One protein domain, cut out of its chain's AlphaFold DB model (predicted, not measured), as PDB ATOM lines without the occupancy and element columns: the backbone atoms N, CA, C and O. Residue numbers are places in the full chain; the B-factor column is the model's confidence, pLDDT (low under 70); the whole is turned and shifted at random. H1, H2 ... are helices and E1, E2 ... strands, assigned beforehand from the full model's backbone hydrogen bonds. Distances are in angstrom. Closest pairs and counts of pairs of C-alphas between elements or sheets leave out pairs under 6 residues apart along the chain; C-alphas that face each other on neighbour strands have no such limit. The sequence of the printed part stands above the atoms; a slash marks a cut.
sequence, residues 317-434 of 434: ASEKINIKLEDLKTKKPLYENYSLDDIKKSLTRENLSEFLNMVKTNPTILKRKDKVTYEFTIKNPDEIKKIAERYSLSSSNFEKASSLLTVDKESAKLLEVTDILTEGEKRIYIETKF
ATOM      1  N   ALA A 317      -3.094  26.999  55.923       75.56
ATOM      2  CA  ALA A 317      -3.291  27.240  57.343       75.56
ATOM      3  C   ALA A 317      -4.703  26.782  57.749       75.56
ATOM      4  O   ALA A 317      -5.695  27.173  57.130       75.56
ATOM      5  N   SER A 318      -4.794  26.003  58.826       73.44
ATOM      6  CA  SER A 318      -6.040  25.442  59.374       73.44
ATOM      7  C   SER A 318      -7.071  26.499  59.809       73.44
ATOM      8  O   SER A 318      -8.254  26.195  59.964       73.44
ATOM      9  N   GLU A 319      -6.633  27.749  59.975       76.69
ATOM     10  CA  GLU A 319      -7.456  28.938  60.223       76.69
ATOM     11  C   GLU A 319      -8.271  29.379  58.995       76.69
ATOM     12  O   GLU A 319      -9.366  29.919  59.146       76.69
ATOM     13  N   LYS A 320      -7.781  29.112  57.773       85.44
ATOM     14  CA  LYS A 320      -8.483  29.437  56.516       85.44
ATOM     15  C   LYS A 320      -9.631  28.467  56.191       85.44
ATOM     16  O   LYS A 320     -10.266  28.616  55.147       85.44
ATOM     17  N   ILE A 321      -9.872  27.471  57.051       89.50
ATOM     18  CA  ILE A 321     -10.855  26.400  56.859       89.50
ATOM     19  C   ILE A 321     -11.969  26.528  57.903       89.50
ATOM     20  O   ILE A 321     -11.791  26.241  59.090       89.50
ATOM     21  N   ASN A 322     -13.150  26.936  57.443       91.75
ATOM     22  CA  ASN A 322     -14.368  26.980  58.238       91.75
ATOM     23  C   ASN A 322     -15.151  25.672  58.053       91.75
ATOM     24  O   ASN A 322     -15.471  25.296  56.928       91.75
ATOM     25  N   ILE A 323     -15.480  24.994  59.154       92.44
ATOM     26  CA  ILE A 323     -16.298  23.774  59.149       92.44
ATOM     27  C   ILE A 323     -17.588  24.069  59.911       92.44
ATOM     28  O   ILE A 323     -17.542  24.573  61.034       92.44
ATOM     29  N   LYS A 324     -18.732  23.731  59.315       92.19
ATOM     30  CA  LYS A 324     -20.042  23.720  59.972       92.19
ATOM     31  C   LYS A 324     -20.680  22.351  59.772       92.19
ATOM     32  O   LYS A 324     -20.675  21.821  58.663       92.19
ATOM     33  N   LEU A 325     -21.242  21.798  60.839       91.75
ATOM     34  CA  LEU A 325     -22.042  20.581  60.805       91.75
ATOM     35  C   LEU A 325     -23.463  20.963  61.219       91.75
ATOM     36  O   LEU A 325     -23.641  21.557  62.278       91.75
ATOM     37  N   GLU A 326     -24.457  20.693  60.379       92.19
ATOM     38  CA  GLU A 326     -25.827  21.193  60.537       92.19
ATOM     39  C   GLU A 326     -26.872  20.109  60.249       92.19
ATOM     40  O   GLU A 326     -26.728  19.303  59.328       92.19
ATOM     41  N   ASP A 327     -27.969  20.136  61.001       90.81
ATOM     42  CA  ASP A 327     -29.182  19.363  60.725       90.81
ATOM     43  C   ASP A 327     -30.030  20.066  59.641       90.81
ATOM     44  O   ASP A 327     -30.339  21.256  59.740       90.81
ATOM     45  N   LEU A 328     -30.427  19.342  58.590       86.25
ATOM     46  CA  LEU A 328     -31.125  19.882  57.418       86.25
ATOM     47  C   LEU A 328     -32.526  20.432  57.719       86.25
ATOM     48  O   LEU A 328     -32.964  21.374  57.051       86.25
ATOM     49  N   LYS A 329     -33.249  19.831  58.674       86.75
ATOM     50  CA  LYS A 329     -34.639  20.195  58.999       86.75
ATOM     51  C   LYS A 329     -34.695  21.412  59.915       86.75
ATOM     52  O   LYS A 329     -35.487  22.325  59.700       86.75
ATOM     53  N   THR A 330     -33.861  21.409  60.947       87.50
ATOM     54  CA  THR A 330     -33.851  22.383  62.043       87.50
ATOM     55  C   THR A 330     -32.839  23.506  61.838       87.50
ATOM     56  O   THR A 330     -32.987  24.554  62.466       87.50
ATOM     57  N   LYS A 331     -31.836  23.310  60.967       85.38
ATOM     58  CA  LYS A 331     -30.706  24.228  60.716       85.38
ATOM     59  C   LYS A 331     -29.944  24.606  61.986       85.38
ATOM     60  O   LYS A 331     -29.452  25.725  62.126       85.38
ATOM     61  N   LYS A 332     -29.891  23.675  62.936       86.69
ATOM     62  CA  LYS A 332     -29.104  23.797  64.163       86.69
ATOM     63  C   LYS A 332     -27.722  23.181  63.948       86.69
ATOM     64  O   LYS A 332     -27.629  22.191  63.218       86.69
ATOM     65  N   PRO A 333     -26.672  23.722  64.590       85.50
ATOM     66  CA  PRO A 333     -25.374  23.073  64.601       85.50
ATOM     67  C   PRO A 333     -25.473  21.716  65.307       85.50
ATOM     68  O   PRO A 333     -26.093  21.600  66.366       85.50
ATOM     69  N   LEU A 334     -24.846  20.707  64.713       81.31
ATOM     70  CA  LEU A 334     -24.639  19.388  65.296       81.31
ATOM     71  C   LEU A 334     -23.211  19.297  65.846       81.31
ATOM     72  O   LEU A 334     -22.279  19.869  65.284       81.31
ATOM     73  N   TYR A 335     -23.043  18.536  66.924       66.69
ATOM     74  CA  TYR A 335     -21.738  18.159  67.459       66.69
ATOM     75  C   TYR A 335     -21.584  16.648  67.292       66.69
ATOM     76  O   TYR A 335     -22.295  15.879  67.932       66.69
ATOM     77  N   GLU A 336     -20.679  16.232  66.408       71.19
ATOM     78  CA  GLU A 336     -20.372  14.824  66.140       71.19
ATOM     79  C   GLU A 336     -18.866  14.576  66.223       71.19
ATOM     80  O   GLU A 336     -18.064  15.506  66.146       71.19
ATOM     81  N   ASN A 337     -18.484  13.305  66.363       69.81
ATOM     82  CA  ASN A 337     -17.116  12.861  66.644       69.81
ATOM     83  C   ASN A 337     -16.194  12.878  65.405       69.81
ATOM     84  O   ASN A 337     -15.394  11.966  65.207       69.81
ATOM     85  N   TYR A 338     -16.313  13.900  64.559       78.19
ATOM     86  CA  TYR A 338     -15.381  14.141  63.462       78.19
ATOM     87  C   TYR A 338     -14.142  14.878  63.977       78.19
ATOM     88  O   TYR A 338     -14.253  15.899  64.660       78.19
ATOM     89  N   SER A 339     -12.953  14.401  63.603       85.62
ATOM     90  CA  SER A 339     -11.698  15.092  63.901       85.62
ATOM     91  C   SER A 339     -11.579  16.358  63.049       85.62
ATOM     92  O   SER A 339     -11.147  16.329  61.894       85.62
ATOM     93  N   LEU A 340     -11.999  17.494  63.615       84.19
ATOM     94  CA  LEU A 340     -11.966  18.791  62.930       84.19
ATOM     95  C   LEU A 340     -10.546  19.184  62.503       84.19
ATOM     96  O   LEU A 340     -10.384  19.846  61.482       84.19
ATOM     97  N   ASP A 341      -9.529  18.763  63.256       84.06
ATOM     98  CA  ASP A 341      -8.130  19.039  62.941       84.06
ATOM     99  C   ASP A 341      -7.601  18.209  61.768       84.06
ATOM    100  O   ASP A 341      -6.709  18.687  61.070       84.06
ATOM    101  N   ASP A 342      -8.156  17.022  61.510       84.94
ATOM    102  CA  ASP A 342      -7.805  16.229  60.327       84.94
ATOM    103  C   ASP A 342      -8.494  16.791  59.079       84.94
ATOM    104  O   ASP A 342      -7.824  17.028  58.074       84.94
ATOM    105  N   ILE A 343      -9.783  17.153  59.167       85.12
ATOM    106  CA  ILE A 343     -10.515  17.858  58.091       85.12
ATOM    107  C   ILE A 343      -9.809  19.178  57.715       85.12
ATOM    108  O   ILE A 343      -9.787  19.578  56.550       85.12
ATOM    109  N   LYS A 344      -9.187  19.853  58.691       85.06
ATOM    110  CA  LYS A 344      -8.386  21.076  58.498       85.06
ATOM    111  C   LYS A 344      -6.974  20.850  57.931       85.06
ATOM    112  O   LYS A 344      -6.265  21.830  57.710       85.06
ATOM    113  N   LYS A 345      -6.539  19.604  57.722       84.00
ATOM    114  CA  LYS A 345      -5.196  19.249  57.208       84.00
ATOM    115  C   LYS A 345      -5.237  18.347  55.969       84.00
ATOM    116  O   LYS A 345      -4.234  18.220  55.277       84.00
ATOM    117  N   SER A 346      -6.378  17.726  55.681       83.94
ATOM    118  CA  SER A 346      -6.558  16.700  54.644       83.94
ATOM    119  C   SER A 346      -6.743  17.233  53.219       83.94
ATOM    120  O   SER A 346      -6.554  16.484  52.254       83.94
ATOM    121  N   LEU A 347      -7.149  18.498  53.054       89.31
ATOM    122  CA  LEU A 347      -7.324  19.079  51.725       89.31
ATOM    123  C   LEU A 347      -5.952  19.326  51.095       89.31
ATOM    124  O   LEU A 347      -5.205  20.198  51.528       89.31
ATOM    125  N   THR A 348      -5.642  18.594  50.031       88.69
ATOM    126  CA  THR A 348      -4.397  18.747  49.272       88.69
ATOM    127  C   THR A 348      -4.674  19.104  47.813       88.69
ATOM    128  O   THR A 348      -5.764  18.875  47.277       88.69
ATOM    129  N   ARG A 349      -3.660  19.671  47.150       89.06
ATOM    130  CA  ARG A 349      -3.667  19.928  45.701       89.06
ATOM    131  C   ARG A 349      -3.751  18.615  44.909       89.06
ATOM    132  O   ARG A 349      -4.453  18.560  43.904       89.06
ATOM    133  N   GLU A 350      -3.120  17.550  45.409       89.69
ATOM    134  CA  GLU A 350      -3.156  16.194  44.865       89.69
ATOM    135  C   GLU A 350      -4.597  15.671  44.844       89.69
ATOM    136  O   GLU A 350      -5.135  15.416  43.767       89.69
ATOM    137  N   ASN A 351      -5.265  15.617  46.001       91.31
ATOM    138  CA  ASN A 351      -6.605  15.042  46.118       91.31
ATOM    139  C   ASN A 351      -7.654  15.875  45.346       91.31
ATOM    140  O   ASN A 351      -8.595  15.326  44.771       91.31
ATOM    141  N   LEU A 352      -7.494  17.208  45.283       92.69
ATOM    142  CA  LEU A 352      -8.345  18.066  44.446       92.69
ATOM    143  C   LEU A 352      -8.099  17.838  42.944       92.69
ATOM    144  O   LEU A 352      -9.054  17.830  42.164       92.69
ATOM    145  N   SER A 353      -6.847  17.617  42.532       93.06
ATOM    146  CA  SER A 353      -6.518  17.284  41.142       93.06
ATOM    147  C   SER A 353      -7.025  15.896  40.734       93.06
ATOM    148  O   SER A 353      -7.496  15.737  39.610       93.06
ATOM    149  N   GLU A 354      -7.017  14.913  41.642       93.94
ATOM    150  CA  GLU A 354      -7.599  13.586  41.411       93.94
ATOM    151  C   GLU A 354      -9.112  13.691  41.182       93.94
ATOM    152  O   GLU A 354      -9.624  13.196  40.176       93.94
ATOM    153  N   PHE A 355      -9.821  14.418  42.055       95.12
ATOM    154  CA  PHE A 355     -11.244  14.705  41.881       95.12
ATOM    155  C   PHE A 355     -11.528  15.379  40.527       95.12
ATOM    156  O   PHE A 355     -12.386  14.905  39.785       95.12
ATOM    157  N   LEU A 356     -10.783  16.427  40.157       95.50
ATOM    158  CA  LEU A 356     -10.954  17.110  38.867       95.50
ATOM    159  C   LEU A 356     -10.635  16.217  37.657       95.50
ATOM    160  O   LEU A 356     -11.298  16.324  36.625       95.50
ATOM    161  N   ASN A 357      -9.664  15.310  37.771       95.06
ATOM    162  CA  ASN A 357      -9.365  14.333  36.728       95.06
ATOM    163  C   ASN A 357     -10.476  13.277  36.577       95.06
ATOM    164  O   ASN A 357     -10.773  12.862  35.459       95.06
ATOM    165  N   MET A 358     -11.120  12.864  37.674       94.88
ATOM    166  CA  MET A 358     -12.140  11.809  37.665       94.88
ATOM    167  C   MET A 358     -13.573  12.312  37.402       94.88
ATOM    168  O   MET A 358     -14.389  11.563  36.862       94.88
ATOM    169  N   VAL A 359     -13.913  13.543  37.803       95.38
ATOM    170  CA  VAL A 359     -15.305  14.025  37.882       95.38
ATOM    171  C   VAL A 359     -16.002  14.080  36.514       95.38
ATOM    172  O   VAL A 359     -15.622  14.829  35.606       95.38
ATOM    173  N   LYS A 360     -17.072  13.286  36.371       94.62
ATOM    174  CA  LYS A 360     -17.894  13.205  35.149       94.62
ATOM    175  C   LYS A 360     -19.079  14.168  35.197       94.62
ATOM    176  O   LYS A 360     -19.547  14.605  34.144       94.62
ATOM    177  N   THR A 361     -19.530  14.536  36.400       94.12
ATOM    178  CA  THR A 361     -20.523  15.594  36.623       94.12
ATOM    179  C   THR A 361     -20.090  16.900  35.942       94.12
ATOM    180  O   THR A 361     -19.006  17.422  36.200       94.12
ATOM    181  N   ASN A 362     -20.945  17.456  35.077       94.44
ATOM    182  CA  ASN A 362     -20.729  18.791  34.509       94.44
ATOM    183  C   ASN A 362     -21.162  19.856  35.540       94.44
ATOM    184  O   ASN A 362     -22.296  19.780  36.019       94.44
ATOM    185  N   PRO A 363     -20.317  20.846  35.878       96.81
ATOM    186  CA  PRO A 363     -20.649  21.868  36.861       96.81
ATOM    187  C   PRO A 363     -21.561  22.961  36.292       96.81
ATOM    188  O   PRO A 363     -21.494  23.304  35.109       96.81
ATOM    189  N   THR A 364     -22.335  23.599  37.168       97.50
ATOM    190  CA  THR A 364     -22.915  24.919  36.891       97.50
ATOM    191  C   THR A 364     -21.793  25.956  36.956       97.50
ATOM    192  O   THR A 364     -21.125  26.082  37.980       97.50
ATOM    193  N   ILE A 365     -21.562  26.700  35.870       97.06
ATOM    194  CA  ILE A 365     -20.458  27.671  35.780       97.06
ATOM    195  C   ILE A 365     -20.993  29.096  35.953       97.06
ATOM    196  O   ILE A 365     -21.649  29.636  35.062       97.06
ATOM    197  N   LEU A 366     -20.660  29.734  37.076       97.00
ATOM    198  CA  LEU A 366     -20.983  31.132  37.353       97.00
ATOM    199  C   LEU A 366     -19.770  32.024  37.058       97.00
ATOM    200  O   LEU A 366     -18.827  32.102  37.847       97.00
ATOM    201  N   LYS A 367     -19.808  32.737  35.930       95.94
ATOM    202  CA  LYS A 367     -18.794  33.741  35.569       95.94
ATOM    203  C   LYS A 367     -19.137  35.091  36.209       95.94
ATOM    204  O   LYS A 367     -20.247  35.593  36.036       95.94
ATOM    205  N   ARG A 368     -18.187  35.678  36.937       94.62
ATOM    206  CA  ARG A 368     -18.226  37.050  37.477       94.62
ATOM    207  C   ARG A 368     -17.165  37.898  36.749       94.62
ATOM    208  O   ARG A 368     -16.514  37.402  35.832       94.62
ATOM    209  N   LYS A 369     -16.999  39.175  37.123       92.81
ATOM    210  CA  LYS A 369     -16.054  40.106  36.463       92.81
ATOM    211  C   LYS A 369     -14.617  39.558  36.441       92.81
ATOM    212  O   LYS A 369     -14.018  39.456  35.370       92.81
ATOM    213  N   ASP A 370     -14.130  39.152  37.613       95.75
ATOM    214  CA  ASP A 370     -12.729  38.770  37.868       95.75
ATOM    215  C   ASP A 370     -12.583  37.316  38.367       95.75
ATOM    216  O   ASP A 370     -11.480  36.827  38.563       95.75
ATOM    217  N   LYS A 371     -13.696  36.599  38.587       96.75
ATOM    218  CA  LYS A 371     -13.709  35.233  39.150       96.75
ATOM    219  C   LYS A 371     -14.652  34.306  38.388       96.75
ATOM    220  O   LYS A 371     -15.657  34.764  37.838       96.75
ATOM    221  N   VAL A 372     -14.386  33.004  38.424       97.38
ATOM    222  CA  VAL A 372     -15.284  31.956  37.912       97.38
ATOM    223  C   VAL A 372     -15.510  30.909  39.000       97.38
ATOM    224  O   VAL A 372     -14.550  30.400  39.567       97.38
ATOM    225  N   THR A 373     -16.770  30.572  39.279       97.94
ATOM    226  CA  THR A 373     -17.135  29.481  40.197       97.94
ATOM    227  C   THR A 373     -17.689  28.296  39.408       97.94
ATOM    228  O   THR A 373     -18.587  28.472  38.583       97.94
ATOM    229  N   TYR A 374     -17.178  27.098  39.685       97.75
ATOM    230  CA  TYR A 374     -17.636  25.820  39.138       97.75
ATOM    231  C   TYR A 374     -18.353  25.033  40.243       97.75
ATOM    232  O   TYR A 374     -17.705  24.569  41.176       97.75
ATOM    233  N   GLU A 375     -19.678  24.897  40.158       97.75
ATOM    234  CA  GLU A 375     -20.500  24.152  41.122       97.75
ATOM    235  C   GLU A 375     -20.843  22.752  40.590       97.75
ATOM    236  O   GLU A 375     -21.750  22.574  39.775       97.75
ATOM    237  N   PHE A 376     -20.137  21.739  41.081       97.62
ATOM    238  CA  PHE A 376     -20.400  20.326  40.827       97.62
ATOM    239  C   PHE A 376     -21.444  19.812  41.824       97.62
ATOM    240  O   PHE A 376     -21.111  19.538  42.972       97.62
ATOM    241  N   THR A 377     -22.708  19.655  41.415       97.19
ATOM    242  CA  THR A 377     -23.734  18.984  42.238       97.19
ATOM    243  C   THR A 377     -23.800  17.499  41.880       97.19
ATOM    244  O   THR A 377     -24.244  17.135  40.793       97.19
ATOM    245  N   ILE A 378     -23.359  16.643  42.803       97.06
ATOM    246  CA  ILE A 378     -23.004  15.244  42.548       97.06
ATOM    247  C   ILE A 378     -23.952  14.297  43.295       97.06
ATOM    248  O   ILE A 378     -24.270  14.496  44.469       97.06
ATOM    249  N   LYS A 379     -24.368  13.235  42.595       95.94
ATOM    250  CA  LYS A 379     -25.123  12.084  43.130       95.94
ATOM    251  C   LYS A 379     -24.468  10.724  42.828       95.94
ATOM    252  O   LYS A 379     -25.021   9.690  43.177       95.94
ATOM    253  N   ASN A 380     -23.338  10.714  42.121       95.31
ATOM    254  CA  ASN A 380     -22.597   9.493  41.813       95.31
ATOM    255  C   ASN A 380     -21.785   9.084  43.060       95.31
ATOM    256  O   ASN A 380     -20.940   9.883  43.470       95.31
ATOM    257  N   PRO A 381     -21.997   7.893  43.658       94.25
ATOM    258  CA  PRO A 381     -21.340   7.502  44.906       94.25
ATOM    259  C   PRO A 381     -19.811   7.527  44.822       94.25
ATOM    260  O   PRO A 381     -19.170   7.879  45.805       94.25
ATOM    261  N   ASP A 382     -19.205   7.230  43.672       93.88
ATOM    262  CA  ASP A 382     -17.739   7.217  43.562       93.88
ATOM    263  C   ASP A 382     -17.152   8.635  43.469       93.88
ATOM    264  O   ASP A 382     -16.120   8.930  44.071       93.88
ATOM    265  N   GLU A 383     -17.855   9.562  42.808       95.31
ATOM    266  CA  GLU A 383     -17.515  10.994  42.848       95.31
ATOM    267  C   GLU A 383     -17.748  11.590  44.247       95.31
ATOM    268  O   GLU A 383     -16.980  12.449  44.670       95.31
ATOM    269  N   ILE A 384     -18.753  11.112  44.996       96.06
ATOM    270  CA  ILE A 384     -18.984  11.502  46.398       96.06
ATOM    271  C   ILE A 384     -17.860  10.986  47.306       96.06
ATOM    272  O   ILE A 384     -17.329  11.767  48.096       96.06
ATOM    273  N   LYS A 385     -17.444   9.717  47.169       94.19
ATOM    274  CA  LYS A 385     -16.315   9.143  47.925       94.19
ATOM    275  C   LYS A 385     -15.048   9.970  47.747       94.19
ATOM    276  O   LYS A 385     -14.439  10.328  48.743       94.19
ATOM    277  N   LYS A 386     -14.717  10.407  46.525       94.06
ATOM    278  CA  LYS A 386     -13.558  11.292  46.289       94.06
ATOM    279  C   LYS A 386     -13.669  12.678  46.935       94.06
ATOM    280  O   LYS A 386     -12.651  13.330  47.154       94.06
ATOM    281  N   ILE A 387     -14.870  13.142  47.287       94.94
ATOM    282  CA  ILE A 387     -15.051  14.346  48.116       94.94
ATOM    283  C   ILE A 387     -14.931  14.006  49.608       94.94
ATOM    284  O   ILE A 387     -14.323  14.771  50.348       94.94
ATOM    285  N   ALA A 388     -15.432  12.855  50.052       93.69
ATOM    286  CA  ALA A 388     -15.280  12.393  51.432       93.69
ATOM    287  C   ALA A 388     -13.812  12.062  51.792       93.69
ATOM    288  O   ALA A 388     -13.328  12.449  52.854       93.69
ATOM    289  N   GLU A 389     -13.075  11.421  50.883       91.94
ATOM    290  CA  GLU A 389     -11.645  11.095  50.998       91.94
ATOM    291  C   GLU A 389     -10.772  12.351  51.148       91.94
ATOM    292  O   GLU A 389      -9.837  12.342  51.945       91.94
ATOM    293  N   ARG A 390     -11.130  13.475  50.497       90.56
ATOM    294  CA  ARG A 390     -10.472  14.788  50.696       90.56
ATOM    295  C   ARG A 390     -10.544  15.313  52.135       90.56
ATOM    296  O   ARG A 390      -9.816  16.247  52.468       90.56
ATOM    297  N   TYR A 391     -11.394  14.721  52.973       90.38
ATOM    298  CA  TYR A 391     -11.654  15.139  54.347       90.38
ATOM    299  C   TYR A 391     -11.519  14.016  55.387       90.38
ATOM    300  O   TYR A 391     -11.909  14.202  56.536       90.38
ATOM    301  N   SER A 392     -10.964  12.858  55.007       88.88
ATOM    302  CA  SER A 392     -10.909  11.650  55.854       88.88
ATOM    303  C   SER A 392     -12.293  11.147  56.314       88.88
ATOM    304  O   SER A 392     -12.411  10.446  57.314       88.88
ATOM    305  N   LEU A 393     -13.350  11.481  55.563       88.69
ATOM    306  CA  LEU A 393     -14.754  11.154  55.849       88.69
ATOM    307  C   LEU A 393     -15.254   9.915  55.080       88.69
ATOM    308  O   LEU A 393     -16.458   9.707  54.951       88.69
ATOM    309  N   SER A 394     -14.351   9.108  54.519       80.94
ATOM    310  CA  SER A 394     -14.671   7.981  53.624       80.94
ATOM    311  C   SER A 394     -15.450   6.829  54.281       80.94
ATOM    312  O   SER A 394     -15.909   5.930  53.580       80.94
ATOM    313  N   SER A 395     -15.622   6.859  55.604       78.44
ATOM    314  CA  SER A 395     -16.463   5.941  56.382       78.44
ATOM    315  C   SER A 395     -17.948   6.337  56.450       78.44
ATOM    316  O   SER A 395     -18.765   5.503  56.844       78.44
ATOM    317  N   SER A 396     -18.312   7.568  56.072       82.12
ATOM    318  CA  SER A 396     -19.697   8.069  56.091       82.12
ATOM    319  C   SER A 396     -20.394   7.872  54.737       82.12
ATOM    320  O   SER A 396     -19.800   8.058  53.672       82.12
ATOM    321  N   ASN A 397     -21.683   7.527  54.754       88.44
ATOM    322  CA  ASN A 397     -22.458   7.127  53.575       88.44
ATOM    323  C   ASN A 397     -23.232   8.310  52.974       88.44
ATOM    324  O   ASN A 397     -24.461   8.314  52.909       88.44
ATOM    325  N   PHE A 398     -22.508   9.337  52.527       94.31
ATOM    326  CA  PHE A 398     -23.126  10.531  51.947       94.31
ATOM    327  C   PHE A 398     -23.930  10.217  50.668       94.31
ATOM    328  O   PHE A 398     -23.415   9.667  49.697       94.31
ATOM    329  N   GLU A 399     -25.192  10.647  50.638       95.19
ATOM    330  CA  GLU A 399     -26.116  10.502  49.502       95.19
ATOM    331  C   GLU A 399     -25.880  11.552  48.410       95.19
ATOM    332  O   GLU A 399     -26.217  11.361  47.238       95.19
ATOM    333  N   LYS A 400     -25.347  12.713  48.807       95.81
ATOM    334  CA  LYS A 400     -25.128  13.857  47.924       95.81
ATOM    335  C   LYS A 400     -23.880  14.626  48.340       95.81
ATOM    336  O   LYS A 400     -23.709  14.953  49.515       95.81
ATOM    337  N   ALA A 401     -23.090  15.021  47.347       97.19
ATOM    338  CA  ALA A 401     -22.058  16.038  47.500       97.19
ATOM    339  C   ALA A 401     -22.354  17.264  46.618       97.19
ATOM    340  O   ALA A 401     -23.012  17.170  45.578       97.19
ATOM    341  N   SER A 402     -21.844  18.424  47.016       97.19
ATOM    342  CA  SER A 402     -21.709  19.597  46.153       97.19
ATOM    343  C   SER A 402     -20.326  20.210  46.358       97.19
ATOM    344  O   SER A 402     -20.003  20.570  47.484       97.19
ATOM    345  N   SER A 403     -19.537  20.340  45.289       97.50
ATOM    346  CA  SER A 403     -18.219  20.991  45.312       97.50
ATOM    347  C   SER A 403     -18.264  22.299  44.535       97.50
ATOM    348  O   SER A 403     -18.673  22.307  43.375       97.50
ATOM    349  N   LEU A 404     -17.882  23.409  45.161       97.62
ATOM    350  CA  LEU A 404     -17.819  24.729  44.545       97.62
ATOM    351  C   LEU A 404     -16.359  25.173  44.498       97.62
ATOM    352  O   LEU A 404     -15.773  25.503  45.527       97.62
ATOM    353  N   LEU A 405     -15.782  25.216  43.299       97.06
ATOM    354  CA  LEU A 405     -14.413  25.679  43.081       97.06
ATOM    355  C   LEU A 405     -14.459  27.092  42.506       97.06
ATOM    356  O   LEU A 405     -14.890  27.279  41.366       97.06
ATOM    357  N   THR A 406     -14.040  28.092  43.279       97.06
ATOM    358  CA  THR A 406     -13.896  29.469  42.795       97.06
ATOM    359  C   THR A 406     -12.439  29.750  42.472       97.06
ATOM    360  O   THR A 406     -11.575  29.732  43.349       97.06
ATOM    361  N   VAL A 407     -12.192  30.053  41.202       96.56
ATOM    362  CA  VAL A 407     -10.886  30.431  40.666       96.56
ATOM    363  C   VAL A 407     -10.881  31.892  40.225       96.56
ATOM    364  O   VAL A 407     -11.925  32.481  39.916       96.56
ATOM    365  N   ASP A 408      -9.689  32.467  40.176       96.12
ATOM    366  CA  ASP A 408      -9.412  33.678  39.418       96.12
ATOM    367  C   ASP A 408      -9.685  33.454  37.921       96.12
ATOM    368  O   ASP A 408      -9.484  32.360  37.389       96.12
ATOM    369  N   LYS A 409     -10.188  34.482  37.232       94.62
ATOM    370  CA  LYS A 409     -10.646  34.357  35.840       94.62
ATOM    371  C   LYS A 409      -9.511  34.316  34.812       94.62
ATOM    372  O   LYS A 409      -9.744  33.823  33.710       94.62
ATOM    373  N   GLU A 410      -8.333  34.840  35.138       92.56
ATOM    374  CA  GLU A 410      -7.251  35.074  34.170       92.56
ATOM    375  C   GLU A 410      -6.083  34.111  34.395       92.56
ATOM    376  O   GLU A 410      -5.613  33.479  33.454       92.56
ATOM    377  N   SER A 411      -5.691  33.912  35.654       92.56
ATOM    378  CA  SER A 411      -4.645  32.968  36.074       92.56
ATOM    379  C   SER A 411      -5.147  31.542  36.347       92.56
ATOM    380  O   SER A 411      -4.339  30.651  36.592       92.56
ATOM    381  N   ALA A 412      -6.470  31.324  36.388       93.69
ATOM    382  CA  ALA A 412      -7.114  30.094  36.875       93.69
ATOM    383  C   ALA A 412      -6.708  29.662  38.306       93.69
ATOM    384  O   ALA A 412      -7.074  28.569  38.748       93.69
ATOM    385  N   LYS A 413      -5.999  30.520  39.058       93.56
ATOM    386  CA  LYS A 413      -5.557  30.262  40.432       93.56
ATOM    387  C   LYS A 413      -6.755  30.019  41.348       93.56
ATOM    388  O   LYS A 413      -7.729  30.771  41.325       93.56
ATOM    389  N   LEU A 414      -6.669  28.986  42.181       94.12
ATOM    390  CA  LEU A 414      -7.694  28.661  43.170       94.12
ATOM    391  C   LEU A 414      -7.761  29.739  44.262       94.12
ATOM    392  O   LEU A 414      -6.730  30.155  44.783       94.12
ATOM    393  N   LEU A 415      -8.976  30.192  44.589       93.94
ATOM    394  CA  LEU A 415      -9.229  31.245  45.583       93.94
ATOM    395  C   LEU A 415     -10.080  30.744  46.755       93.94
ATOM    396  O   LEU A 415      -9.902  31.179  47.892       93.94
ATOM    397  N   GLU A 416     -11.036  29.858  46.475       94.81
ATOM    398  CA  GLU A 416     -11.968  29.320  47.467       94.81
ATOM    399  C   GLU A 416     -12.500  27.957  47.006       94.81
ATOM    400  O   GLU A 416     -12.883  27.789  45.846       94.81
ATOM    401  N   VAL A 417     -12.530  26.993  47.925       95.81
ATOM    402  CA  VAL A 417     -13.171  25.681  47.777       95.81
ATOM    403  C   VAL A 417     -14.277  25.595  48.815       95.81
ATOM    404  O   VAL A 417     -14.026  25.803  50.001       95.81
ATOM    405  N   THR A 418     -15.496  25.279  48.392       96.81
ATOM    406  CA  THR A 418     -16.596  24.972  49.310       96.81
ATOM    407  C   THR A 418     -17.148  23.594  48.997       96.81
ATOM    408  O   THR A 418     -17.772  23.401  47.955       96.81
ATOM    409  N   ASP A 419     -16.953  22.643  49.901       97.00
ATOM    410  CA  ASP A 419     -17.501  21.298  49.790       97.00
ATOM    411  C   ASP A 419     -18.636  21.085  50.787       97.00
ATOM    412  O   ASP A 419     -18.574  21.483  51.951       97.00
ATOM    413  N   ILE A 420     -19.708  20.470  50.299       96.25
ATOM    414  CA  ILE A 420     -20.930  20.221  51.052       96.25
ATOM    415  C   ILE A 420     -21.278  18.744  50.918       96.25
ATOM    416  O   ILE A 420     -21.642  18.291  49.834       96.25
ATOM    417  N   LEU A 421     -21.195  18.006  52.018       95.88
ATOM    418  CA  LEU A 421     -21.504  16.578  52.101       95.88
ATOM    419  C   LEU A 421     -22.820  16.387  52.863       95.88
ATOM    420  O   LEU A 421     -23.089  17.108  53.822       95.88
ATOM    421  N   THR A 422     -23.684  15.483  52.402       95.12
ATOM    422  CA  THR A 422     -25.044  15.293  52.945       95.12
ATOM    423  C   THR A 422     -25.352  13.806  53.129       95.12
ATOM    424  O   THR A 422     -25.213  13.041  52.179       95.12
ATOM    425  N   GLU A 423     -25.773  13.411  54.330       92.75
ATOM    426  CA  GLU A 423     -26.098  12.030  54.736       92.75
ATOM    427  C   GLU A 423     -27.413  12.064  55.529       92.75
ATOM    428  O   GLU A 423     -27.460  12.622  56.627       92.75
ATOM    429  N   GLY A 424     -28.502  11.542  54.956       89.50
ATOM    430  CA  GLY A 424     -29.847  11.643  55.514       89.50
ATOM    431  C   GLY A 424     -30.238  13.080  55.856       89.50
ATOM    432  O   GLY A 424     -30.407  13.940  54.992       89.50
ATOM    433  N   GLU A 425     -30.378  13.343  57.155       89.88
ATOM    434  CA  GLU A 425     -30.776  14.643  57.702       89.88
ATOM    435  C   GLU A 425     -29.584  15.522  58.115       89.88
ATOM    436  O   GLU A 425     -29.784  16.638  58.588       89.88
ATOM    437  N   LYS A 426     -28.346  15.063  57.902       90.88
ATOM    438  CA  LYS A 426     -27.110  15.773  58.253       90.88
ATOM    439  C   LYS A 426     -26.487  16.465  57.047       90.88
ATOM    440  O   LYS A 426     -26.511  15.949  55.927       90.88
ATOM    441  N   ARG A 427     -25.818  17.591  57.292       92.81
ATOM    442  CA  ARG A 427     -24.937  18.267  56.337       92.81
ATOM    443  C   ARG A 427     -23.622  18.671  56.984       92.81
ATOM    444  O   ARG A 427     -23.620  19.355  58.001       92.81
ATOM    445  N   ILE A 428     -22.521  18.354  56.313       93.50
ATOM    446  CA  ILE A 428     -21.204  18.940  56.569       93.50
ATOM    447  C   ILE A 428     -20.954  20.012  55.508       93.50
ATOM    448  O   ILE A 428     -21.207  19.788  54.325       93.50
ATOM    449  N   TYR A 429     -20.485  21.181  55.927       94.56
ATOM    450  CA  TYR A 429     -20.113  22.309  55.080       94.56
ATOM    451  C   TYR A 429     -18.676  22.702  55.416       94.56
ATOM    452  O   TYR A 429     -18.379  23.026  56.567       94.56
ATOM    453  N   ILE A 430     -17.791  22.651  54.423       94.94
ATOM    454  CA  ILE A 430     -16.354  22.882  54.571       94.94
ATOM    455  C   ILE A 430     -15.954  23.963  53.569       94.94
ATOM    456  O   ILE A 430     -16.031  23.766  52.360       94.94
ATOM    457  N   GLU A 431     -15.553  25.125  54.070       95.25
ATOM    458  CA  GLU A 431     -15.230  26.324  53.296       95.25
ATOM    459  C   GLU A 431     -13.759  26.671  53.520       95.25
ATOM    460  O   GLU A 431     -13.360  27.032  54.625       95.25
ATOM    461  N   THR A 432     -12.945  26.530  52.477       93.50
ATOM    462  CA  THR A 432     -11.497  26.754  52.504       93.50
ATOM    463  C   THR A 432     -11.118  27.908  51.589       93.50
ATOM    464  O   THR A 432     -11.454  27.892  50.405       93.50
ATOM    465  N   LYS A 433     -10.389  28.890  52.118       91.94
ATOM    466  CA  LYS A 433      -9.863  30.040  51.363       91.94
ATOM    467  C   LYS A 433      -8.347  29.955  51.208       91.94
ATOM    468  O   LYS A 433      -7.681  29.315  52.019       91.94
ATOM    469  N   PHE A 434      -7.821  30.583  50.158       88.69
ATOM    470  CA  PHE A 434      -6.418  30.477  49.742       88.69
ATOM    471  C   PHE A 434      -5.722  31.840  49.763       88.69
ATOM    472  O   PHE A 434      -6.174  32.749  49.036       88.69
TER     473      PHE A 434
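What this domain is: This is residues 317 to 434 of the 434 residues of an uncharacterized protein of Peptoniphilus sp. HMSC062D09 (UniProt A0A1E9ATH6). One twisted, curled sheet of six strands makes a wall, with H3 packed across one of its faces and H2 side by side with H3, a little farther from the wall. The short H1 grazes the sheet, and the other face has no named helix over it. The printed part has 118 residues, with three named helices and six named strands, in the order E1 H1 H2 E2 E3 H3 E4 E5 E6. The sheet runs E1 E6 E5 E4 E3 E2, all antiparallel, and the class is mixed, helices and strands. The whole is compact, with a radius of gyration of the C-alphas of 14.0 A and spans of 40 by 31 by 28 A.

Where its parts are: Find C-alpha 321 at (-10.855, 26.400, 56.859); from there E1 runs 20.0 A to residue 327. H1 is residues 340 to 343, and H2, residues 349 to 358, is 14.2 A long. Next come E2, residues 364 to 367, and E3, residues 371 to 378, 22.3 A. H3 begins at C-alpha 381, (-21.340, 7.502, 44.906), and runs 12.0 A to residue 389. E4 is residues 400 to 408, 26.7 A; E5 is residues 414 to 423, 27.4 A. E6 runs 23.4 A from residue 426 to C-alpha 433 at (-9.863, 30.040, 51.363).

How they stand to each other: Begin at edge strand E1: N 324 and O 429 of its neighbour E6 are 2.9 A apart, within hydrogen-bond range. Next, look at N 430 of E6 and O 419 of E5, 2.8 A. E4, E5 and E6 form a meander, each strand the antiparallel neighbour of the one before; N 404 and O 418 are 2.8 A apart. Between E4 and E3, see N 374 and O 405, 2.8 A. E2, the other edge strand, forms a hairpin with E3, with N 366 and O 373 at 2.9 A. H3 is on the sheet at a height of 9.0 A, over E4 and only just over E5, where 3 of its 9 C-alphas fall. On the local plane it stands at 62 degrees to E4, only just across the strands. The closest C-alphas of H3 and E4 are those of Ile 384 and Ala 401, 5.6 A apart. H2 touches H3, closest at the C-alphas of Phe 355 and Lys 386, 6.0 A, at a shallow tilt of 3 degrees, opposite ways. H2 is only just not on the sheet, with 4 pairs of C-alphas within 10 A. H1 only grazes the sheet with residues 340 to 343, and H1 and H2 are apart. Every O i to N i+4 pair is within range in H2 and H3; H1 is too short for one, and its one O i to N i+3 pair is not within range.

The domain as a whole: The C-alphas farthest apart are those of Asn 337 and Lys 369, 40.7 A. The printed part has no cut and ends at the chain's last residue, 434. The link E1 to H1, residues 328 to 339, is long. The mean pLDDT of the printed part is 91.3; residues 335 and 337 are under 70.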